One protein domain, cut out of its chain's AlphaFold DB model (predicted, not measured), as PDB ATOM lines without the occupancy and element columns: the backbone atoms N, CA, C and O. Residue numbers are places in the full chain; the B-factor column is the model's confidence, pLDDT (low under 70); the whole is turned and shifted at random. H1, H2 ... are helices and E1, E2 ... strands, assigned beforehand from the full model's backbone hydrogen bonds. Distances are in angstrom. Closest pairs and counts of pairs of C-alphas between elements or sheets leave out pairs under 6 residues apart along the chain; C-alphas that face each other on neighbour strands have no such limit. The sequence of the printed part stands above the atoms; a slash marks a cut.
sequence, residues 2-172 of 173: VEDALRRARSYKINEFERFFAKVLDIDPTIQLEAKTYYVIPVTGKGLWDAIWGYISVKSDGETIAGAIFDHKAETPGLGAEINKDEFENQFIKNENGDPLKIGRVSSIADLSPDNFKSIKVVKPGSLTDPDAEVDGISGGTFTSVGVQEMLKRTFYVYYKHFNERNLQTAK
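This is residues 2 to 172 of the 173 residues of the protein "FMN_bind domain-containing protein" of Crocinitomicaceae bacterium (UniProt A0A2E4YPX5). A twisted three-stranded sheet, E1 to E3, stands in the middle, with the long helix H5 slanting over one face beside the short helices H3 and H4. H2 lies loosely over the opposite face, H1 only grazes the sheet, and a tiny strand pair, E4 and E5, packs on H4 and H5. The printed part has 171 residues with five named helices and five named strands, in the order H1 H2 E1 E2 E3 H3 H4 E4 E5 H5, of mixed class. The larger sheet, E1 - E2 - E3, is antiparallel, and E4 and E5 are parallel. The whole is compact, with a radius of gyration of the C-alphas of 16.2 A and spans of 51 by 37 by 30 A.

H1 holds residues 2 to 9, from C-alpha 2 at (168.233, -126.812, 288.150), and H2 residues 16 to 24. E1, residues 38 to 46, is 26.2 A long and begins at C-alpha 38 (175.559, -119.850, 267.053). E2, residues 51 to 59, is 26.9 A long, and E3, residues 65 to 72, is 21.0 A long. H3 is residues 80 to 84, H4 86 to 92, E4 121 to 123 and E5 134 to 136. H5, residues 142 to 170, is 41.6 A long, has a kink of 25 degrees near residue 156, and ends at C-alpha 170 (190.581, -113.335, 259.583).

E1, E2 and E3 form a meander, each strand the antiparallel neighbour of the one before, through two hairpins. N 43 and O 54 are 2.9 A apart, and N 57 and O 67 2.8 A, within hydrogen-bond range. H5 is on this sheet at a height of 6.7 A, over E1 and E2, slantwise to the strands at 35 degrees to E1 on the local plane; its closest C-alphas to E1 are those of Met 151 and Gly 45, 4.9 A. H3 and H4 are on the same face; the closest C-alphas of H4 and E3 are those of Glu 89 and Ala 68, 5.5 A. H5 touches H3 with residues 142 to 145 alone, Thr 144 and Gly 80 having the closest C-alphas, 5.2 A. H2 is on the opposite face, at a height of 10.2 A. The C-alphas of Ala 9 in H1 and Glu 18 in H2 are 7.7 A apart, close but not clearly touching. In the parallel pair E4 and E5, N 135 and O 121 are 2.9 A apart. The closest C-alphas of E4 and H5 are those of Val 122 and Gln 149, 5.4 A. Every O i to N i+4 pair is within hydrogen-bond range in H1 and H2, against 24 of 25 in H5, 1 of 3 in H4 and 0 of 1 in H3, where O i to N i+3 pairs are within range in 3 of 4 for H4 and 2 of 2 for H3.

The two C-alphas farthest apart, of Gly 78 and Lys 172, are 51.2 A apart. The printed part has no cut. The links from H2 to E1, 13 residues, and from H4 to E4, 28 residues, are long. The mean pLDDT of the printed part is 80.7, and residues 2 to 36 and 167 to 172 are under 70.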
ATOM      1  N   VAL A   2     167.808-126.858 289.580       34.84
ATOM      2  CA  VAL A   2     168.233-126.812 288.150       34.84
ATOM      3  C   VAL A   2     167.342-127.709 287.277       34.84
ATOM      4  O   VAL A   2     166.862-127.299 286.228       34.84
ATOM      5  N   GLU A   3     167.019-128.900 287.786       35.00
ATOM      6  CA  GLU A   3     166.053-129.833 287.184       35.00
ATOM      7  C   GLU A   3     164.673-129.207 286.921       35.00
ATOM      8  O   GLU A   3     164.061-129.500 285.905       35.00
ATOM      9  N   ASP A   4     164.183-128.296 287.770       39.41
ATOM     10  CA  ASP A   4     162.844-127.703 287.592       39.41
ATOM     11  C   ASP A   4     162.818-126.572 286.561       39.41
ATOM     12  O   ASP A   4     161.764-126.312 285.980       39.41
ATOM     13  N   ALA A   5     163.954-125.905 286.335       39.12
ATOM     14  CA  ALA A   5     164.131-124.957 285.238       39.12
ATOM     15  C   ALA A   5     164.214-125.712 283.900       39.12
ATOM     16  O   ALA A   5     163.451-125.432 282.977       39.12
ATOM     17  N   LEU A   6     165.023-126.778 283.851       40.97
ATOM     18  CA  LEU A   6     165.140-127.678 282.694       40.97
ATOM     19  C   LEU A   6     163.825-128.406 282.370       40.97
ATOM     20  O   LEU A   6     163.502-128.663 281.214       40.97
ATOM     21  N   ARG A   7     163.030-128.749 283.386       44.31
ATOM     22  CA  ARG A   7     161.750-129.450 283.224       44.31
ATOM     23  C   ARG A   7     160.614-128.527 282.780       44.31
ATOM     24  O   ARG A   7     159.713-128.997 282.087       44.31
ATOM     25  N   ARG A   8     160.663-127.236 283.131       40.91
ATOM     26  CA  ARG A   8     159.758-126.204 282.592       40.91
ATOM     27  C   ARG A   8     160.065-125.894 281.124       40.91
ATOM     28  O   ARG A   8     159.131-125.784 280.335       40.91
ATOM     29  N   ALA A   9     161.343-125.883 280.746       39.84
ATOM     30  CA  ALA A   9     161.772-125.746 279.352       39.84
ATOM     31  C   ALA A   9     161.309-126.931 278.466       39.84
ATOM     32  O   ALA A   9     160.871-126.739 277.333       39.84
ATOM     33  N   ARG A  10     161.244-128.152 279.024       37.97
ATOM     34  CA  ARG A  10     160.747-129.358 278.327       37.97
ATOM     35  C   ARG A  10     159.253-129.382 277.981       37.97
ATOM     36  O   ARG A  10     158.869-130.180 277.124       37.97
ATOM     37  N   SER A  11     158.381-128.613 278.647       32.28
ATOM     38  CA  SER A  11     156.921-128.780 278.483       32.28
ATOM     39  C   SER A  11     156.291-127.942 277.367       32.28
ATOM     40  O   SER A  11     155.137-128.182 277.010       32.28
ATOM     41  N   TYR A  12     157.024-126.997 276.779       33.75
ATOM     42  CA  TYR A  12     156.555-126.201 275.646       33.75
ATOM     43  C   TYR A  12     157.161-126.760 274.358       33.75
ATOM     44  O   TYR A  12     158.333-126.567 274.071       33.75
ATOM     45  N   LYS A  13     156.358-127.537 273.624       36.50
ATOM     46  CA  LYS A  13     156.634-128.138 272.304       36.50
ATOM     47  C   LYS A  13     157.859-127.565 271.555       36.50
ATOM     48  O   LYS A  13     157.737-126.619 270.791       36.50
ATOM     49  N   ILE A  14     158.992-128.245 271.745       44.28
ATOM     50  CA  ILE A  14     160.067-128.568 270.789       44.28
ATOM     51  C   ILE A  14     160.357-127.467 269.756       44.28
ATOM     52  O   ILE A  14     160.068-127.620 268.571       44.28
ATOM     53  N   ASN A  15     161.013-126.399 270.204       42.25
ATOM     54  CA  ASN A  15     161.734-125.487 269.322       42.25
ATOM     55  C   ASN A  15     163.222-125.864 269.309       42.25
ATOM     56  O   ASN A  15     163.755-126.401 270.282       42.25
ATOM     57  N   GLU A  16     163.892-125.603 268.188       47.38
ATOM     58  CA  GLU A  16     165.288-125.966 267.874       47.38
ATOM     59  C   GLU A  16     166.315-125.616 268.972       47.38
ATOM     60  O   GLU A  16     167.381-126.225 269.057       47.38
ATOM     61  N   PHE A  17     165.952-124.699 269.864       45.06
ATOM     62  CA  PHE A  17     166.699-124.254 271.033       45.06
ATOM     63  C   PHE A  17     166.985-125.354 272.079       45.06
ATOM     64  O   PHE A  17     168.102-125.436 272.583       45.06
ATOM     65  N   GLU A  18     166.044-126.263 272.362       48.50
ATOM     66  CA  GLU A  18     166.275-127.388 273.297       48.50
ATOM     67  C   GLU A  18     167.248-128.423 272.704       48.50
ATOM     68  O   GLU A  18     168.089-128.981 273.409       48.50
ATOM     69  N   ARG A  19     167.199-128.644 271.377       45.69
ATOM     70  CA  ARG A  19     168.173-129.501 270.672       45.69
ATOM     71  C   ARG A  19     169.574-128.906 270.709       45.69
ATOM     72  O   ARG A  19     170.542-129.657 270.743       45.69
ATOM     73  N   PHE A  20     169.669-127.582 270.691       49.06
ATOM     74  CA  PHE A  20     170.912-126.840 270.819       49.06
ATOM     75  C   PHE A  20     171.465-126.910 272.251       49.06
ATOM     76  O   PHE A  20     172.622-127.284 272.430       49.06
ATOM     77  N   PHE A  21     170.631-126.699 273.275       48.12
ATOM     78  CA  PHE A  21     171.037-126.809 274.682       48.12
ATOM     79  C   PHE A  21     171.465-128.223 275.093       48.12
ATOM     80  O   PHE A  21     172.509-128.390 275.722       48.12
ATOM     81  N   ALA A  22     170.708-129.248 274.693       44.75
ATOM     82  CA  ALA A  22     171.052-130.640 274.973       44.75
ATOM     83  C   ALA A  22     172.354-131.087 274.275       44.75
ATOM     84  O   ALA A  22     173.033-131.968 274.786       44.75
ATOM     85  N   LYS A  23     172.726-130.466 273.143       42.22
ATOM     86  CA  LYS A  23     173.993-130.722 272.430       42.22
ATOM     87  C   LYS A  23     175.185-129.958 273.005       42.22
ATOM     88  O   LYS A  23     176.284-130.486 273.006       42.22
ATOM     89  N   VAL A  24     174.984-128.735 273.497       44.09
ATOM     90  CA  VAL A  24     176.052-127.933 274.129       44.09
ATOM     91  C   VAL A  24     176.481-128.526 275.475       44.09
ATOM     92  O   VAL A  24     177.652-128.441 275.836       44.09
ATOM     93  N   LEU A  25     175.556-129.158 276.204       44.03
ATOM     94  CA  LEU A  25     175.861-129.850 277.460       44.03
ATOM     95  C   LEU A  25     176.567-131.206 277.261       44.03
ATOM     96  O   LEU A  25     177.127-131.721 278.225       44.03
ATOM     97  N   ASP A  26     176.600-131.741 276.036       38.06
ATOM     98  CA  ASP A  26     177.225-133.024 275.688       38.06
ATOM     99  C   ASP A  26     178.336-132.807 274.633       38.06
ATOM    100  O   ASP A  26     178.173-133.060 273.446       38.06
ATOM    101  N   ILE A  27     179.456-132.233 275.094       40.25
ATOM    102  CA  ILE A  27     180.821-132.234 274.518       40.25
ATOM    103  C   ILE A  27     180.922-132.417 272.979       40.25
ATOM    104  O   ILE A  27     181.324-133.475 272.505       40.25
ATOM    105  N   ASP A  28     180.685-131.357 272.197       36.53
ATOM    106  CA  ASP A  28     181.365-131.112 270.906       36.53
ATOM    107  C   ASP A  28     181.260-129.611 270.535       36.53
ATOM    108  O   ASP A  28     180.153-129.112 270.315       36.53
ATOM    109  N   PRO A  29     182.370-128.849 270.469       38.88
ATOM    110  CA  PRO A  29     182.354-127.416 270.158       38.88
ATOM    111  C   PRO A  29     182.029-127.076 268.688       38.88
ATOM    112  O   PRO A  29     182.116-125.907 268.306       38.88
ATOM    113  N   THR A  30     181.642-128.042 267.849       37.84
ATOM    114  CA  THR A  30     181.408-127.818 266.414       37.84
ATOM    115  C   THR A  30     180.198-128.583 265.885       37.84
ATOM    116  O   THR A  30     180.315-129.697 265.389       37.84
ATOM    117  N   ILE A  31     179.011-127.966 265.906       42.91
ATOM    118  CA  ILE A  31     177.821-128.547 265.266       42.91
ATOM    119  C   ILE A  31     177.174-127.540 264.312       42.91
ATOM    120  O   ILE A  31     176.625-126.525 264.729       42.91
ATOM    121  N   GLN A  32     177.202-127.874 263.017       40.22
ATOM    122  CA  GLN A  32     176.437-127.220 261.956       40.22
ATOM    123  C   GLN A  32     175.029-127.833 261.868       40.22
ATOM    124  O   GLN A  32     174.862-128.980 261.458       40.22
ATOM    125  N   LEU A  33     174.011-127.050 262.221       39.84
ATOM    126  CA  LEU A  33     172.604-127.280 261.876       39.84
ATOM    127  C   LEU A  33     172.273-126.252 260.781       39.84
ATOM    128  O   LEU A  33     172.444-125.059 261.009       39.84
ATOM    129  N   GLU A  34     171.980-126.707 259.556       46.78
ATOM    130  CA  GLU A  34     171.910-125.859 258.342       46.78
ATOM    131  C   GLU A  34     173.037-124.806 258.255       46.78
ATOM    132  O   GLU A  34     172.790-123.624 258.056       46.78
ATOM    133  N   ALA A  35     174.284-125.230 258.497       53.44
ATOM    134  CA  ALA A  35     175.504-124.409 258.540       53.44
ATOM    135  C   ALA A  35     175.381-123.009 259.193       53.44
ATOM    136  O   ALA A  35     176.175-122.118 258.896       53.44
ATOM    137  N   LYS A  36     174.431-122.795 260.113       59.66
ATOM    138  CA  LYS A  36     174.346-121.567 260.906       59.66
ATOM    139  C   LYS A  36     175.016-121.831 262.243       59.66
ATOM    140  O   LYS A  36     174.582-122.672 263.023       59.66
ATOM    141  N   THR A  37     176.125-121.135 262.468       70.62
ATOM    142  CA  THR A  37     176.862-121.203 263.732       70.62
ATOM    143  C   THR A  37     176.242-120.217 264.712       70.62
ATOM    144  O   THR A  37     176.011-119.060 264.355       70.62
ATOM    145  N   TYR A  38     176.003-120.676 265.936       77.25
ATOM    146  CA  TYR A  38     175.559-119.850 267.053       77.25
ATOM    147  C   TYR A  38     176.545-119.985 268.207       77.25
ATOM    148  O   TYR A  38     177.051-121.077 268.465       77.25
ATOM    149  N   TYR A  39     176.793-118.891 268.917       78.88
ATOM    150  CA  TYR A  39     177.626-118.874 270.114       78.88
ATOM    151  C   TYR A  39     176.754-118.663 271.348       78.88
ATOM    152  O   TYR A  39     175.939-117.743 271.364       78.88
ATOM    153  N   VAL A  40     176.930-119.495 272.378       83.44
ATOM    154  CA  VAL A  40     176.216-119.364 273.658       83.44
ATOM    155  C   VAL A  40     177.080-118.632 274.660       83.44
ATOM    156  O   VAL A  40     178.209-119.030 274.933       83.44
ATOM    157  N   ILE A  41     176.513-117.583 275.234       85.44
ATOM    158  CA  ILE A  41     177.141-116.711 276.208       85.44
ATOM    159  C   ILE A  41     176.423-116.930 277.544       85.44
ATOM    160  O   ILE A  41     175.287-116.472 277.703       85.44
ATOM    161  N   PRO A  42     177.041-117.629 278.512       87.38
ATOM    162  CA  PRO A  42     176.513-117.683 279.865       87.38
ATOM    163  C   PRO A  42     176.664-116.309 280.522       87.38
ATOM    164  O   PRO A  42     177.737-115.705 280.478       87.38
ATOM    165  N   VAL A  43     175.596-115.829 281.151       92.56
ATOM    166  CA  VAL A  43     175.572-114.556 281.875       92.56
ATOM    167  C   VAL A  43     175.211-114.817 283.335       92.56
ATOM    168  O   VAL A  43     174.319-115.605 283.635       92.56
ATOM    169  N   THR A  44     175.921-114.179 284.265       93.69
ATOM    170  CA  THR A  44     175.670-114.323 285.709       93.69
ATOM    171  C   THR A  44     175.794-112.984 286.418       93.69
ATOM    172  O   THR A  44     176.714-112.208 286.131       93.69
ATOM    173  N   GLY A  45     174.917-112.737 287.384       96.62
ATOM    174  CA  GLY A  45     174.873-111.489 288.129       96.62
ATOM    175  C   GLY A  45     174.140-111.607 289.457       96.62
ATOM    176  O   GLY A  45     173.899-112.695 289.981       96.62
ATOM    177  N   LYS A  46     173.802-110.445 290.008       97.88
ATOM    178  CA  LYS A  46     173.116-110.311 291.289       97.88
ATOM    179  C   LYS A  46     171.806-109.555 291.077       97.88
ATOM    180  O   LYS A  46     171.832-108.444 290.555       97.88
ATOM    181  N   GLY A  47     170.694-110.174 291.465       97.31
ATOM    182  CA  GLY A  47     169.379-109.543 291.531       97.31
ATOM    183  C   GLY A  47     169.209-108.738 292.818       97.31
ATOM    184  O   GLY A  47     170.188-108.335 293.451       97.31
ATOM    185  N   LEU A  48     167.962-108.514 293.237       97.25
ATOM    186  CA  LEU A  48     167.702-107.848 294.512       97.25
ATOM    187  C   LEU A  48     168.088-108.743 295.695       97.25
ATOM    188  O   LEU A  48     168.789-108.299 296.606       97.25
ATOM    189  N   TRP A  49     167.633-109.996 295.680       93.31
ATOM    190  CA  TRP A  49     167.755-110.901 296.820       93.31
ATOM    191  C   TRP A  49     168.917-111.875 296.671       93.31
ATOM    192  O   TRP A  49     169.615-112.152 297.646       93.31
ATOM    193  N   ASP A  50     169.136-112.401 295.465       94.88
ATOM    194  CA  ASP A  50     170.105-113.477 295.243       94.88
ATOM    195  C   ASP A  50     170.641-113.482 293.798       94.88
ATOM    196  O   ASP A  50     170.438-112.543 293.025       94.88
ATOM    197  N   ALA A  51     171.383-114.528 293.441       95.75
ATOM    198  CA  ALA A  51     171.929-114.730 292.114       95.75
ATOM    199  C   ALA A  51     170.828-114.760 291.044       95.75
ATOM    200  O   ALA A  51     169.783-115.403 291.204       95.75
ATOM    201  N   ILE A  52     171.140-114.105 289.932       97.94
ATOM    202  CA  ILE A  52     170.435-114.208 288.655       97.94
ATOM    203  C   ILE A  52     171.431-114.705 287.612       97.94
ATOM    204  O   ILE A  52     172.634-114.440 287.705       97.94
ATOM    205  N   TRP A  53     170.949-115.445 286.629       97.88
ATOM    206  CA  TRP A  53     171.777-115.953 285.546       97.88
ATOM    207  C   TRP A  53     170.954-116.104 284.279       97.88
ATOM    208  O   TRP A  53     169.750-115.877 284.267       97.88
ATOM    209  N   GLY A  54     171.620-116.479 283.201       92.31
ATOM    210  CA  GLY A  54     170.972-116.733 281.936       92.31
ATOM    211  C   GLY A  54     171.942-117.225 280.884       92.31
ATOM    212  O   GLY A  54     173.140-117.398 281.129       92.31
ATOM    213  N   TYR A  55     171.404-117.403 279.691       90.56
ATOM    214  CA  TYR A  55     172.160-117.759 278.508       90.56
ATOM    215  C   TYR A  55     171.637-116.966 277.324       90.56
ATOM    216  O   TYR A  55     170.443-116.976 277.031       90.56
ATOM    217  N   ILE A  56     172.553-116.302 276.629       90.31
ATOM    218  CA  ILE A  56     172.263-115.544 275.418       90.31
ATOM    219  C   ILE A  56     172.949-116.246 274.259       90.31
ATOM    220  O   ILE A  56     174.146-116.515 274.318       90.31
ATOM    221  N   SER A  57     172.211-116.539 273.198       84.69
ATOM    222  CA  SER A  57     172.794-117.033 271.953       84.69
ATOM    223  C   SER A  57     172.942-115.892 270.954       84.69
ATOM    224  O   SER A  57     172.027-115.084 270.796       84.69
ATOM    225  N   VAL A  58     174.081-115.834 270.267       86.81
ATOM    226  CA  VAL A  58     174.325-114.903 269.157       86.81
ATOM    227  C   VAL A  58     174.641-115.658 267.873       86.81
ATOM    228  O   VAL A  58     175.115-116.793 267.913       86.81
ATOM    229  N   LYS A  59     174.361-115.044 266.724       84.44
ATOM    230  CA  LYS A  59     174.663-115.594 265.395       84.44
ATOM    231  C   LYS A  59     176.173-115.602 265.127       84.44
ATOM    232  O   LYS A  59     176.978-115.094 265.904       84.44
ATOM    233  N   SER A  60     176.556-116.151 263.977       81.38
ATOM    234  CA  SER A  60     177.948-116.250 263.528       81.38
ATOM    235  C   SER A  60     178.654-114.904 263.341       81.38
ATOM    236  O   SER A  60     179.879-114.884 263.272       81.38
ATOM    237  N   ASP A  61     177.909-113.796 263.263       85.56
ATOM    238  CA  ASP A  61     178.468-112.439 263.259       85.56
ATOM    239  C   ASP A  61     179.026-112.010 264.629       85.56
ATOM    240  O   ASP A  61     179.721-111.001 264.713       85.56
ATOM    241  N   GLY A  62     178.763-112.785 265.689       85.56
ATOM    242  CA  GLY A  62     179.229-112.518 267.049       85.56
ATOM    243  C   GLY A  62     178.488-111.375 267.746       85.56
ATOM    244  O   GLY A  62     178.871-110.992 268.848       85.56
ATOM    245  N   GLU A  63     177.435-110.829 267.133       91.75
ATOM    246  CA  GLU A  63     176.729-109.654 267.646       91.75
ATOM    247  C   GLU A  63     175.224-109.870 267.774       91.75
ATOM    248  O   GLU A  63     174.635-109.484 268.784       91.75
ATOM    249  N   THR A  64     174.595-110.445 266.747       92.44
ATOM    250  CA  THR A  64     173.138-110.497 266.618       92.44
ATOM    251  C   THR A  64     172.554-111.565 267.526       92.44
ATOM    252  O   THR A  64     172.854-112.748 267.353       92.44
ATOM    253  N   ILE A  65     171.676-111.174 268.446       93.50
ATOM    254  CA  ILE A  65     171.032-112.094 269.384       93.50
ATOM    255  C   ILE A  65     170.031-112.985 268.638       93.50
ATOM    256  O   ILE A  65     169.286-112.545 267.763       93.50
ATOM    257  N   ALA A  66     170.053-114.275 268.963       87.31
ATOM    258  CA  ALA A  66     169.177-115.299 268.400       87.31
ATOM    259  C   ALA A  66     168.249-115.938 269.445       87.31
ATOM    260  O   ALA A  66     167.285-116.603 269.076       87.31
ATOM    261  N   GLY A  67     168.526-115.733 270.731       86.62
ATOM    262  CA  GLY A  67     167.758-116.290 271.836       86.62
ATOM    263  C   GLY A  67     168.328-115.833 273.170       86.62
ATOM    264  O   GLY A  67     169.539-115.628 273.279       86.62
ATOM    265  N   ALA A  68     167.463-115.698 274.164       90.88
ATOM    266  CA  ALA A  68     167.810-115.326 275.523       90.88
ATOM    267  C   ALA A  68     166.954-116.137 276.490       90.88
ATOM    268  O   ALA A  68     165.765-116.293 276.244       90.88
ATOM    269  N   ILE A  69     167.562-116.638 277.562       93.69
ATOM    270  CA  ILE A  69     166.849-117.195 278.712       93.69
ATOM    271  C   ILE A  69     167.476-116.679 279.999       93.69
ATOM    272  O   ILE A  69     168.702-116.535 280.065       93.69
ATOM    273  N   PHE A  70     166.667-116.442 281.024       95.56
ATOM    274  CA  PHE A  70     167.124-116.024 282.343       95.56
ATOM    275  C   PHE A  70     166.480-116.856 283.442       95.56
ATOM    276  O   PHE A  70     165.405-117.426 283.294       95.56
ATOM    277  N   ASP A  71     167.145-116.916 284.585       96.19
ATOM    278  CA  ASP A  71     166.586-117.508 285.787       96.19
ATOM    279  C   ASP A  71     167.194-116.856 287.031       96.19
ATOM    280  O   ASP A  71     168.115-116.032 286.971       96.19
ATOM    281  N   HIS A  72     166.629-117.190 288.179       97.44
ATOM    282  CA  HIS A  72     166.975-116.586 289.447       97.44
ATOM    283  C   HIS A  72     166.854-117.583 290.589       97.44
ATOM    284  O   HIS A  72     166.063-118.523 290.564       97.44
ATOM    285  N   LYS A  73     167.590-117.330 291.671       93.44
ATOM    286  CA  LYS A  73     167.516-118.191 292.853       93.44
ATOM    287  C   LYS A  73     166.315-117.875 293.744       93.44
ATOM    288  O   LYS A  73     165.652-118.803 294.195       93.44
ATOM    289  N   ALA A  74     166.033-116.595 294.003       94.81
ATOM    290  CA  ALA A  74     165.039-116.209 295.015       94.81
ATOM    291  C   ALA A  74     164.368-114.839 294.778       94.81
ATOM    292  O   ALA A  74     163.897-114.213 295.729       94.81
ATOM    293  N   GLU A  75     164.311-114.351 293.536       98.19
ATOM    294  CA  GLU A  75     163.543-113.138 293.240       98.19
ATOM    295  C   GLU A  75     162.044-113.346 293.520       98.19
ATOM    296  O   GLU A  75     161.528-114.466 293.516       98.19
ATOM    297  N   THR A  76     161.335-112.258 293.816       98.00
ATOM    298  CA  THR A  76     159.939-112.320 294.265       98.00
ATOM    299  C   THR A  76     158.981-112.570 293.085       98.00
ATOM    300  O   THR A  76     159.027-111.793 292.125       98.00
ATOM    301  N   PRO A  77     158.101-113.597 293.141       97.75
ATOM    302  CA  PRO A  77     157.043-113.829 292.147       97.75
ATOM    303  C   PRO A  77     156.167-112.594 291.906       97.75
ATOM    304  O   PRO A  77     155.784-111.926 292.866       97.75
ATOM    305  N   GLY A  78     155.855-112.290 290.643       96.44
ATOM    306  CA  GLY A  78     155.109-111.086 290.257       96.44
ATOM    307  C   GLY A  78     155.917-109.782 290.297       96.44
ATOM    308  O   GLY A  78     155.370-108.726 289.993       96.44
ATOM    309  N   LEU A  79     157.199-109.843 290.676       97.19
ATOM    310  CA  LEU A  79     158.171-108.749 290.619       97.19
ATOM    311  C   LEU A  79     159.419-109.263 289.884       97.19
ATOM    312  O   LEU A  79     159.312-109.790 288.788       97.19
ATOM    313  N   GLY A  80     160.610-109.190 290.484       97.50
ATOM    314  CA  GLY A  80     161.864-109.608 289.853       97.50
ATOM    315  C   GLY A  80     161.904-111.041 289.306       97.50
ATOM    316  O   GLY A  80     162.694-111.313 288.411       97.50
ATOM    317  N   ALA A  81     161.063-111.957 289.794       97.94
ATOM    318  CA  ALA A  81     161.016-113.321 289.266       97.94
ATOM    319  C   ALA A  81     160.555-113.395 287.802       97.94
ATOM    320  O   ALA A  81     160.845-114.374 287.119       97.94
ATOM    321  N   GLU A  82     159.867-112.363 287.303       98.31
ATOM    322  CA  GLU A  82     159.344-112.354 285.937       98.31
ATOM    323  C   GLU A  82     160.441-112.212 284.864       98.31
ATOM    324  O   GLU A  82     160.139-112.266 283.675       98.31
ATOM    325  N   ILE A  83     161.723-112.103 285.245       98.00
ATOM    326  CA  ILE A  83     162.832-112.170 284.281       98.00
ATOM    327  C   ILE A  83     162.914-113.524 283.553       98.00
ATOM    328  O   ILE A  83     163.495-113.575 282.479       98.00
ATOM    329  N   ASN A  84     162.343-114.605 284.104       94.69
ATOM    330  CA  ASN A  84     162.330-115.945 283.485       94.69
ATOM    331  C   ASN A  84     161.067-116.230 282.655       94.69
ATOM    332  O   ASN A  84     160.623-117.377 282.547       94.69
ATOM    333  N   LYS A  85     160.418-115.173 282.160       94.69
ATOM    334  CA  LYS A  85     159.215-115.263 281.333       94.69
ATOM    335  C   LYS A  85     159.519-114.875 279.902       94.69
ATOM    336  O   LYS A  85     160.245-113.910 279.662       94.69
ATOM    337  N   ASP A  86     158.813-115.525 278.986       92.50
ATOM    338  CA  ASP A  86     158.807-115.229 277.554       92.50
ATOM    339  C   ASP A  86     158.612-113.730 277.263       92.50
ATOM    340  O   ASP A  86     159.256-113.188 276.369       92.50
ATOM    341  N   GLU A  87     157.757-113.040 278.029       93.38
ATOM    342  CA  GLU A  87     157.499-111.595 277.893       93.38
ATOM    343  C   GLU A  87     158.778-110.752 278.050       93.38
ATOM    344  O   GLU A  87     158.967-109.761 277.349       93.38
ATOM    345  N   PHE A  88     159.675-111.143 278.959       96.56
ATOM    346  CA  PHE A  88     160.954-110.467 279.168       96.56
ATOM    347  C   PHE A  88     162.022-110.979 278.197       96.56
ATOM    348  O   PHE A  88     162.719-110.196 277.557       96.56
ATOM    349  N   GLU A  89     162.130-112.299 278.042       94.75
ATOM    350  CA  GLU A  89     163.162-112.962 277.239       94.75
ATOM    351  C   GLU A  89     163.063-112.639 275.740       94.75
ATOM    352  O   GLU A  89     164.080-112.394 275.082       94.75
ATOM    353  N   ASN A  90     161.847-112.564 275.189       92.75
ATOM    354  CA  ASN A  90     161.647-112.338 273.757       92.75
ATOM    355  C   ASN A  90     162.069-110.936 273.295       92.75
ATOM    356  O   ASN A  90     162.448-110.776 272.131       92.75
ATOM    357  N   GLN A  91     162.081-109.946 274.195       94.94
ATOM    358  CA  GLN A  91     162.520-108.577 273.888       94.94
ATOM    359  C   GLN A  91     163.994-108.516 273.464       94.94
ATOM    360  O   GLN A  91     164.406-107.609 272.749       94.94
ATOM    361  N   PHE A  92     164.802-109.503 273.863       95.31
ATOM    362  CA  PHE A  92     166.212-109.584 273.482       95.31
ATOM    363  C   PHE A  92     166.426-110.156 272.080       95.31
ATOM    364  O   PHE A  92     167.520-110.043 271.536       95.31
ATOM    365  N   ILE A  93     165.413-110.795 271.490       90.81
ATOM    366  CA  ILE A  93     165.521-111.424 270.169       90.81
ATOM    367  C   ILE A  93     165.169-110.411 269.081       90.81
ATOM    368  O   ILE A  93     165.834-110.366 268.045       90.81
ATOM    369  N   LYS A  94     164.123-109.608 269.310       88.12
ATOM    370  CA  LYS A  94     163.644-108.572 268.391       88.12
ATOM    371  C   LYS A  94     163.123-107.363 269.158       88.12
ATOM    372  O   LYS A  94     162.457-107.536 270.174       88.12
ATOM    373  N   ASN A  95     163.378-106.170 268.632       85.81
ATOM    374  CA  ASN A  95     162.817-104.932 269.155       85.81
ATOM    375  C   ASN A  95     161.349-104.768 268.729       85.81
ATOM    376  O   ASN A  95     160.801-105.585 267.984       85.81
ATOM    377  N   GLU A  96     160.721-103.676 269.168       81.19
ATOM    378  CA  GLU A  96     159.329-103.339 268.835       81.19
ATOM    379  C   GLU A  96     159.054-103.220 267.322       81.19
ATOM    380  O   GLU A  96     157.928-103.449 266.881       81.19
ATOM    381  N   ASN A  97     160.083-102.941 266.515       84.56
ATOM    382  CA  ASN A  97     159.992-102.849 265.055       84.56
ATOM    383  C   ASN A  97     160.201-104.205 264.353       84.56
ATOM    384  O   ASN A  97     160.038-104.313 263.138       84.56
ATOM    385  N   GLY A  98     160.541-105.256 265.106       84.75
ATOM    386  CA  GLY A  98     160.843-106.589 264.585       84.75
ATOM    387  C   GLY A  98     162.298-106.787 264.151       84.75
ATOM    388  O   GLY A  98     162.628-107.871 263.652       84.75
ATOM    389  N   ASP A  99     163.162-105.793 264.365       88.81
ATOM    390  CA  ASP A  99     164.590-105.859 264.063       88.81
ATOM    391  C   ASP A  99     165.356-106.580 265.177       88.81
ATOM    392  O   ASP A  99     165.013-106.456 266.354       88.81
ATOM    393  N   PRO A 100     166.399-107.356 264.849       89.31
ATOM    394  CA  PRO A 100     167.119-108.123 265.850       89.31
ATOM    395  C   PRO A 100     168.031-107.239 266.714       89.31
ATOM    396  O   PRO A 100     168.780-106.410 266.191       89.31
ATOM    397  N   LEU A 101     168.036-107.472 268.030       94.44
ATOM    398  CA  LEU A 101     168.964-106.791 268.936       94.44
ATOM    399  C   LEU A 101     170.385-107.346 268.796       94.44
ATOM    400  O   LEU A 101     170.618-108.488 268.384       94.44
ATOM    401  N   LYS A 102     171.352-106.519 269.188       94.12
ATOM    402  CA  LYS A 102     172.773-106.862 269.218       94.12
ATOM    403  C   LYS A 102     173.344-106.684 270.616       94.12
ATOM    404  O   LYS A 102     172.942-105.781 271.343       94.12
ATOM    405  N   ILE A 103     174.329-107.505 270.975       92.12
ATOM    406  CA  ILE A 103     174.937-107.491 272.317       92.12
ATOM    407  C   ILE A 103     175.747-106.223 272.629       92.12
ATOM    408  O   ILE A 103     176.075-105.973 273.788       92.12
ATOM    409  N   GLY A 104     176.110-105.425 271.624       86.94
ATOM    410  CA  GLY A 104     176.960-104.260 271.829       86.94
ATOM    411  C   GLY A 104     177.031-103.330 270.627       86.94
ATOM    412  O   GLY A 104     176.878-103.760 269.485       86.94
ATOM    413  N   ARG A 105     177.283-102.047 270.897       85.62
ATOM    414  CA  ARG A 105     177.537-101.008 269.890       85.62
ATOM    415  C   ARG A 105     178.727-100.143 270.304       85.62
ATOM    416  O   ARG A 105     178.805 -99.698 271.450       85.62
ATOM    417  N   VAL A 106     179.612 -99.863 269.350       87.50
ATOM    418  CA  VAL A 106     180.710 -98.890 269.459       87.50
ATOM    419  C   VAL A 106     180.853 -98.118 268.150       87.50
ATOM    420  O   VAL A 106     180.548 -98.647 267.085       87.50
ATOM    421  N   SER A 107     181.325 -96.871 268.213       84.38
ATOM    422  CA  SER A 107     181.574 -96.064 267.006       84.38
ATOM    423  C   SER A 107     182.783 -96.561 266.207       84.38
ATOM    424  O   SER A 107     182.836 -96.401 264.993       84.38
ATOM    425  N   SER A 108     183.764 -97.147 266.896       85.25
ATOM    426  CA  SER A 108     184.982 -97.711 266.322       85.25
ATOM    427  C   SER A 108     185.492 -98.814 267.238       85.25
ATOM    428  O   SER A 108     185.569 -98.629 268.455       85.25
ATOM    429  N   ILE A 109     185.873 -99.957 266.663       85.25
ATOM    430  CA  ILE A 109     186.452-101.062 267.435       85.25
ATOM    431  C   ILE A 109     187.818-100.699 268.031       85.25
ATOM    432  O   ILE A 109     188.183-101.217 269.081       85.25
ATOM    433  N   ALA A 110     188.551 -99.779 267.392       86.69
ATOM    434  CA  ALA A 110     189.855 -99.324 267.869       86.69
ATOM    435  C   ALA A 110     189.763 -98.592 269.216       86.69
ATOM    436  O   ALA A 110     190.719 -98.609 269.985       86.69
ATOM    437  N   ASP A 111     188.601 -98.004 269.513       87.06
ATOM    438  CA  ASP A 111     188.376 -97.254 270.744       87.06
ATOM    439  C   ASP A 111     187.721 -98.107 271.840       87.06
ATOM    440  O   ASP A 111     187.475 -97.589 272.926       87.06
ATOM    441  N   LEU A 112     187.401 -99.386 271.591       91.12
ATOM    442  CA  LEU A 112     186.592-100.221 272.490       91.12
ATOM    443  C   LEU A 112     187.124-100.222 273.936       91.12
ATOM    444  O   LEU A 112     188.184-100.769 274.245       91.12
ATOM    445  N   SER A 113     186.315 -99.691 274.849       92.38
ATOM    446  CA  SER A 113     186.571 -99.626 276.284       92.38
ATOM    447  C   SER A 113     185.286 -99.913 277.073       92.38
ATOM    448  O   SER A 113     184.186 -99.832 276.522       92.38
ATOM    449  N   PRO A 114     185.375-100.233 278.376       89.75
ATOM    450  CA  PRO A 114     184.183-100.412 279.212       89.75
ATOM    451  C   PRO A 114     183.263 -99.175 279.273       89.75
ATOM    452  O   PRO A 114     182.065 -99.304 279.560       89.75
ATOM    453  N   ASP A 115     183.814 -97.987 279.008       89.69
ATOM    454  CA  ASP A 115     183.110 -96.707 279.107       89.69
ATOM    455  C   ASP A 115     182.328 -96.371 277.836       89.69
ATOM    456  O   ASP A 115     181.217 -95.847 277.921       89.69
ATOM    457  N   ASN A 116     182.871 -96.691 276.657       90.94
ATOM    458  CA  ASN A 116     182.189 -96.434 275.386       90.94
ATOM    459  C   ASN A 116     181.367 -97.623 274.873       90.94
ATOM    460  O   ASN A 116     180.578 -97.454 273.941       90.94
ATOM    461  N   PHE A 117     181.519 -98.801 275.485       93.62
ATOM    462  CA  PHE A 117     180.730 -99.977 275.162       93.62
ATOM    463  C   PHE A 117     179.269 -99.792 275.580       93.62
ATOM    464  O   PHE A 117     178.931 -99.744 276.771       93.62
ATOM    465  N   LYS A 118     178.384 -99.721 274.583       92.81
ATOM    466  CA  LYS A 118     176.937 -99.645 274.785       92.81
ATOM    467  C   LYS A 118     176.331-101.038 274.667       92.81
ATOM    468  O   LYS A 118     176.168-101.548 273.565       92.81
ATOM    469  N   SER A 119     176.032-101.632 275.818       95.25
ATOM    470  CA  SER A 119     175.249-102.868 275.944       95.25
ATOM    471  C   SER A 119     173.748-102.583 275.849       95.25
ATOM    472  O   SER A 119     173.335-101.423 275.877       95.25
ATOM    473  N   ILE A 120     172.943-103.645 275.846       96.00
ATOM    474  CA  ILE A 120     171.500-103.569 276.083       96.00
ATOM    475  C   ILE A 120     171.235-103.035 277.495       96.00
ATOM    476  O   ILE A 120     171.780-103.556 278.476       96.00
ATOM    477  N   LYS A 121     170.404-101.998 277.595       96.62
ATOM    478  CA  LYS A 121     169.871-101.478 278.852       96.62
ATOM    479  C   LYS A 121     168.514-102.094 279.152       96.62
ATOM    480  O   LYS A 121     167.740-102.381 278.248       96.62
ATOM    481  N   VAL A 122     168.220-102.217 280.437       97.62
ATOM    482  CA  VAL A 122     166.917-102.661 280.927       97.62
ATOM    483  C   VAL A 122     166.279-101.462 281.613       97.62
ATOM    484  O   VAL A 122     166.663-101.091 282.725       97.62
ATOM    485  N   VAL A 123     165.369-100.793 280.908       97.38
ATOM    486  CA  VAL A 123     164.798 -99.512 281.342       97.38
ATOM    487  C   VAL A 123     163.452 -99.707 282.029       97.38
ATOM    488  O   VAL A 123     162.914-100.806 282.109       97.38
ATOM    489  N   LYS A 124     162.894 -98.637 282.593       96.50
ATOM    490  CA  LYS A 124     161.547 -98.700 283.162       96.50
ATOM    491  C   LYS A 124     160.540 -99.067 282.052       96.50
ATOM    492  O   LYS A 124     160.623 -98.442 280.996       96.50
ATOM    493  N   PRO A 125     159.569 -99.966 282.311       94.75
ATOM    494  CA  PRO A 125     158.527-100.310 281.346       94.75
ATOM    495  C   PRO A 125     157.897 -99.089 280.669       94.75
ATOM    496  O   PRO A 125     157.510 -98.136 281.361       94.75
ATOM    497  N   GLY A 126     157.796 -99.117 279.339       93.00
ATOM    498  CA  GLY A 126     157.201 -98.053 278.529       93.00
ATOM    499  C   GLY A 126     158.040 -96.774 278.450       93.00
ATOM    500  O   GLY A 126     157.495 -95.704 278.189       93.00
ATOM    501  N   SER A 127     159.342 -96.855 278.739       94.69
ATOM    502  CA  SER A 127     160.271 -95.710 278.719       94.69
ATOM    503  C   SER A 127     161.429 -95.904 277.735       94.69
ATOM    504  O   SER A 127     162.488 -95.303 277.923       94.69
ATOM    505  N   LEU A 128     161.248 -96.753 276.719       93.69
ATOM    506  CA  LEU A 128     162.230 -96.970 275.659       93.69
ATOM    507  C   LEU A 128     162.505 -95.659 274.911       93.69
ATOM    508  O   LEU A 128     161.588 -94.940 274.512       93.69
ATOM    509  N   THR A 129     163.784 -95.350 274.732       94.12
ATOM    510  CA  THR A 129     164.266 -94.197 273.956       94.12
ATOM    511  C   THR A 129     165.203 -94.607 272.824       94.12
ATOM    512  O   THR A 129     165.369 -93.856 271.866       94.12
ATOM    513  N   ASP A 130     165.793 -95.800 272.923       91.75
ATOM    514  CA  ASP A 130     166.629 -96.418 271.898       91.75
ATOM    515  C   ASP A 130     166.197 -97.887 271.710       91.75
ATOM    516  O   ASP A 130     166.701 -98.767 272.412       91.75
ATOM    517  N   PRO A 131     165.257 -98.182 270.790       86.88
ATOM    518  CA  PRO A 131     164.700 -99.529 270.625       86.88
ATOM    519  C   PRO A 131     165.733-100.562 270.159       86.88
ATOM    520  O   PRO A 131     165.486-101.760 270.209       86.88
ATOM    521  N   ASP A 132     166.907-100.127 269.709       89.75
ATOM    522  CA  ASP A 132     167.971-101.025 269.282       89.75
ATOM    523  C   ASP A 132     168.875-101.509 270.426       89.75
ATOM    524  O   ASP A 132     169.687-102.423 270.241       89.75
ATOM    525  N   ALA A 133     168.809-100.839 271.575       91.31
ATOM    526  CA  ALA A 133     169.714-101.052 272.699       91.31
ATOM    527  C   ALA A 133     169.002-101.017 274.056       91.31
ATOM    528  O   ALA A 133     169.669-101.026 275.091       91.31
ATOM    529  N   GLU A 134     167.675-100.968 274.086       95.19
ATOM    530  CA  GLU A 134     166.882-100.914 275.310       95.19
ATOM    531  C   GLU A 134     165.761-101.951 275.246       95.19
ATOM    532  O   GLU A 134     165.154-102.171 274.201       95.19
ATOM    533  N   VAL A 135     165.499-102.591 276.383       96.56
ATOM    534  CA  VAL A 135     164.335-103.453 276.612       96.56
ATOM    535  C   VAL A 135     163.603-102.977 277.859       96.56
ATOM    536  O   VAL A 135     164.200-102.352 278.746       96.56
ATOM    537  N   ASP A 136     162.317-103.289 277.951       97.62
ATOM    538  CA  ASP A 136     161.540-103.017 279.146       97.62
ATOM    539  C   ASP A 136     161.970-103.953 280.281       97.62
ATOM    540  O   ASP A 136     162.086-105.171 280.140       97.62
ATOM    541  N   GLY A 137     162.205-103.362 281.447       97.75
ATOM    542  CA  GLY A 137     162.413-104.075 282.694       97.75
ATOM    543  C   GLY A 137     161.123-104.629 283.273       97.75
ATOM    544  O   GLY A 137     160.053-104.578 282.674       97.75
ATOM    545  N   ILE A 138     161.207-105.132 284.498       98.19
ATOM    546  CA  ILE A 138     160.041-105.673 285.187       98.19
ATOM    547  C   ILE A 138     159.406-104.607 286.076       98.19
ATOM    548  O   ILE A 138     160.069-104.016 286.936       98.19
ATOM    549  N   SER A 139     158.100-104.380 285.915       96.88
ATOM    550  CA  SER A 139     157.341-103.485 286.796       96.88
ATOM    551  C   SER A 139     157.431-103.960 288.251       96.88
ATOM    552  O   SER A 139     157.178-105.121 288.556       96.88
ATOM    553  N   GLY A 140     157.863-103.077 289.158       96.25
ATOM    554  CA  GLY A 140     158.121-103.424 290.562       96.25
ATOM    555  C   GLY A 140     159.380-104.278 290.807       96.25
ATOM    556  O   GLY A 140     159.755-104.487 291.959       96.25
ATOM    557  N   GLY A 141     160.080-104.710 289.755       97.44
ATOM    558  CA  GLY A 141     161.335-105.468 289.791       97.44
ATOM    559  C   GLY A 141     162.563-104.634 289.407       97.44
ATOM    560  O   GLY A 141     163.465-105.136 288.736       97.44
ATOM    561  N   THR A 142     162.608-103.350 289.783       97.62
ATOM    562  CA  THR A 142     163.653-102.406 289.332       97.62
ATOM    563  C   THR A 142     165.066-102.864 289.684       97.62
ATOM    564  O   THR A 142     165.950-102.822 288.835       97.62
ATOM    565  N   PHE A 143     165.304-103.328 290.915       98.19
ATOM    566  CA  PHE A 143     166.642-103.769 291.328       98.19
ATOM    567  C   PHE A 143     167.096-105.029 290.591       98.19
ATOM    568  O   PHE A 143     168.255-105.118 290.194       98.19
ATOM    569  N   THR A 144     166.180-105.960 290.330       98.62
ATOM    570  CA  THR A 144     166.444-107.133 289.491       98.62
ATOM    571  C   THR A 144     166.776-106.720 288.061       98.62
ATOM    572  O   THR A 144     167.758-107.193 287.500       98.62
ATOM    573  N   SER A 145     166.011-105.779 287.498       98.56
ATOM    574  CA  SER A 145     166.215-105.240 286.146       98.56
ATOM    575  C   SER A 145     167.586-104.568 286.006       98.56
ATOM    576  O   SER A 145     168.317-104.827 285.052       98.56
ATOM    577  N   VAL A 146     167.989-103.776 287.006       98.50
ATOM    578  CA  VAL A 146     169.338-103.188 287.091       98.50
ATOM    579  C   VAL A 146     170.411-104.276 287.183       98.50
ATOM    580  O   VAL A 146     171.446-104.167 286.526       98.50
ATOM    581  N   GLY A 147     170.159-105.337 287.954       98.56
ATOM    582  CA  GLY A 147     171.029-106.509 288.034       98.56
ATOM    583  C   GLY A 147     171.226-107.188 286.679       98.56
ATOM    584  O   GLY A 147     172.361-107.487 286.305       98.56
ATOM    585  N   VAL A 148     170.145-107.381 285.912       98.56
ATOM    586  CA  VAL A 148     170.212-107.932 284.549       98.56
ATOM    587  C   VAL A 148     171.027-107.011 283.643       98.56
ATOM    588  O   VAL A 148     171.958-107.474 282.989       98.56
ATOM    589  N   GLN A 149     170.752-105.705 283.646       98.31
ATOM    590  CA  GLN A 149     171.505-104.739 282.839       98.31
ATOM    591  C   GLN A 149     173.014-104.785 283.130       98.31
ATOM    592  O   GLN A 149     173.829-104.789 282.206       98.31
ATOM    593  N   GLU A 150     173.399-104.808 284.407       98.00
ATOM    594  CA  GLU A 150     174.804-104.876 284.818       98.00
ATOM    595  C   GLU A 150     175.455-106.186 284.357       98.00
ATOM    596  O   GLU A 150     176.514-106.167 283.723       98.00
ATOM    597  N   MET A 151     174.778-107.310 284.607       98.06
ATOM    598  CA  MET A 151     175.197-108.645 284.189       98.06
ATOM    599  C   MET A 151     175.470-108.715 282.681       98.06
ATOM    600  O   MET A 151     176.509-109.243 282.263       98.06
ATOM    601  N   LEU A 152     174.557-108.169 281.873       97.88
ATOM    602  CA  LEU A 152     174.685-108.123 280.420       97.88
ATOM    603  C   LEU A 152     175.847-107.224 280.003       97.88
ATOM    604  O   LEU A 152     176.718-107.686 279.271       97.88
ATOM    605  N   LYS A 153     175.937-105.993 280.528       97.12
ATOM    606  CA  LYS A 153     177.017-105.060 280.170       97.12
ATOM    607  C   LYS A 153     178.396-105.665 280.416       97.12
ATOM    608  O   LYS A 153     179.252-105.620 279.532       97.12
ATOM    609  N   ARG A 154     178.609-106.242 281.602       95.88
ATOM    610  CA  ARG A 154     179.890-106.854 281.973       95.88
ATOM    611  C   ARG A 154     180.242-108.019 281.053       95.88
ATOM    612  O   ARG A 154     181.378-108.110 280.594       95.88
ATOM    613  N   THR A 155     179.282-108.902 280.788       95.00
ATOM    614  CA  THR A 155     179.538-110.116 280.007       95.00
ATOM    615  C   THR A 155     179.705-109.795 278.526       95.00
ATOM    616  O   THR A 155     180.690-110.197 277.910       95.00
ATOM    617  N   PHE A 156     178.793-109.012 277.951       95.88
ATOM    618  CA  PHE A 156     178.819-108.671 276.535       95.88
ATOM    619  C   PHE A 156     180.061-107.885 276.141       95.88
ATOM    620  O   PHE A 156     180.572-108.129 275.058       95.88
ATOM    621  N   TYR A 157     180.614-107.037 277.012       95.31
ATOM    622  CA  TYR A 157     181.886-106.366 276.727       95.31
ATOM    623  C   TYR A 157     183.008-107.367 276.401       95.31
ATOM    624  O   TYR A 157     183.722-107.212 275.409       95.31
ATOM    625  N   VAL A 158     183.136-108.426 277.208       92.38
ATOM    626  CA  VAL A 158     184.180-109.449 277.047       92.38
ATOM    627  C   VAL A 158     183.990-110.227 275.745       92.38
ATOM    628  O   VAL A 158     184.940-110.389 274.979       92.38
ATOM    629  N   TYR A 159     182.765-110.678 275.468       90.31
ATOM    630  CA  TYR A 159     182.476-111.467 274.267       90.31
ATOM    631  C   TYR A 159     182.507-110.626 272.991       90.31
ATOM    632  O   TYR A 159     183.064-111.064 271.989       90.31
ATOM    633  N   TYR A 160     181.994-109.397 273.036       91.56
ATOM    634  CA  TYR A 160     182.058-108.459 271.919       91.56
ATOM    635  C   TYR A 160     183.508-108.190 271.513       91.56
ATOM    636  O   TYR A 160     183.844-108.270 270.331       91.56
ATOM    637  N   LYS A 161     184.386-107.945 272.497       90.69
ATOM    638  CA  LYS A 161     185.828-107.814 272.267       90.69
ATOM    639  C   LYS A 161     186.403-109.072 271.611       90.69
ATOM    640  O   LYS A 161     187.051-108.971 270.575       90.69
ATOM    641  N   HIS A 162     186.117-110.245 272.176       87.50
ATOM    642  CA  HIS A 162     186.623-111.523 271.673       87.50
ATOM    643  C   HIS A 162     186.218-111.798 270.214       87.50
ATOM    644  O   HIS A 162     187.066-112.143 269.388       87.50
ATOM    645  N   PHE A 163     184.936-111.629 269.875       86.62
ATOM    646  CA  PHE A 163     184.448-111.874 268.515       86.62
ATOM    647  C   PHE A 163     185.047-110.895 267.504       86.62
ATOM    648  O   PHE A 163     185.469-111.304 266.421       86.62
ATOM    649  N   ASN A 164     185.162-109.618 267.868       84.38
ATOM    650  CA  ASN A 164     185.736-108.610 266.981       84.38
ATOM    651  C   ASN A 164     187.247-108.793 266.765       84.38
ATOM    652  O   ASN A 164     187.722-108.659 265.637       84.38
ATOM    653  N   GLU A 165     188.010-109.168 267.796       78.75
ATOM    654  CA  GLU A 165     189.436-109.504 267.650       78.75
ATOM    655  C   GLU A 165     189.652-110.679 266.683       78.75
ATOM    656  O   GLU A 165     190.573-110.650 265.863       78.75
ATOM    657  N   ARG A 166     188.771-111.685 266.716       70.69
ATOM    658  CA  ARG A 166     188.820-112.837 265.804       70.69
ATOM    659  C   ARG A 166     188.495-112.453 264.353       70.69
ATOM    660  O   ARG A 166     189.167-112.911 263.423       70.69
ATOM    661  N   ASN A 167     187.512-111.577 264.154       68.75
ATOM    662  CA  ASN A 167     187.150-111.067 262.828       68.75
ATOM    663  C   ASN A 167     188.297-110.249 262.203       68.75
ATOM    664  O   ASN A 167     188.607-110.424 261.024       68.75
ATOM    665  N   LEU A 168     189.004-109.435 262.998       57.84
ATOM    666  CA  LEU A 168     190.176-108.670 262.547       57.84
ATOM    667  C   LEU A 168     191.367-109.550 262.135       57.84
ATOM    668  O   LEU A 168     192.124-109.169 261.244       57.84
ATOM    669  N   GLN A 169     191.557-110.709 262.772       54.28
ATOM    670  CA  GLN A 169     192.609-111.661 262.387       54.28
ATOM    671  C   GLN A 169     192.296-112.348 261.055       54.28
ATOM    672  O   GLN A 169     193.195-112.541 260.242       54.28
ATOM    673  N   THR A 170     191.024-112.665 260.815       55.59
ATOM    674  CA  THR A 170     190.581-113.335 259.583       55.59
ATOM    675  C   THR A 170     190.672-112.405 258.367       55.59
ATOM    676  O   THR A 170     190.981-112.862 257.276       55.59
ATOM    677  N   ALA A 171     190.472-111.095 258.550       52.78
ATOM    678  CA  ALA A 171     190.534-110.096 257.478       52.78
ATOM    679  C   ALA A 171     191.961-109.697 257.032       52.78
ATOM    680  O   ALA A 171     192.110-108.941 256.076       52.78
ATOM    681  N   LYS A 172     193.008-110.144 257.743       46.44
ATOM    682  CA  LYS A 172     194.422-109.849 257.428       46.44
ATOM    683  C   LYS A 172     195.120-110.950 256.611       46.44
ATOM    684  O   LYS A 172     196.321-110.825 256.369       46.44
TER     685      LYS A 172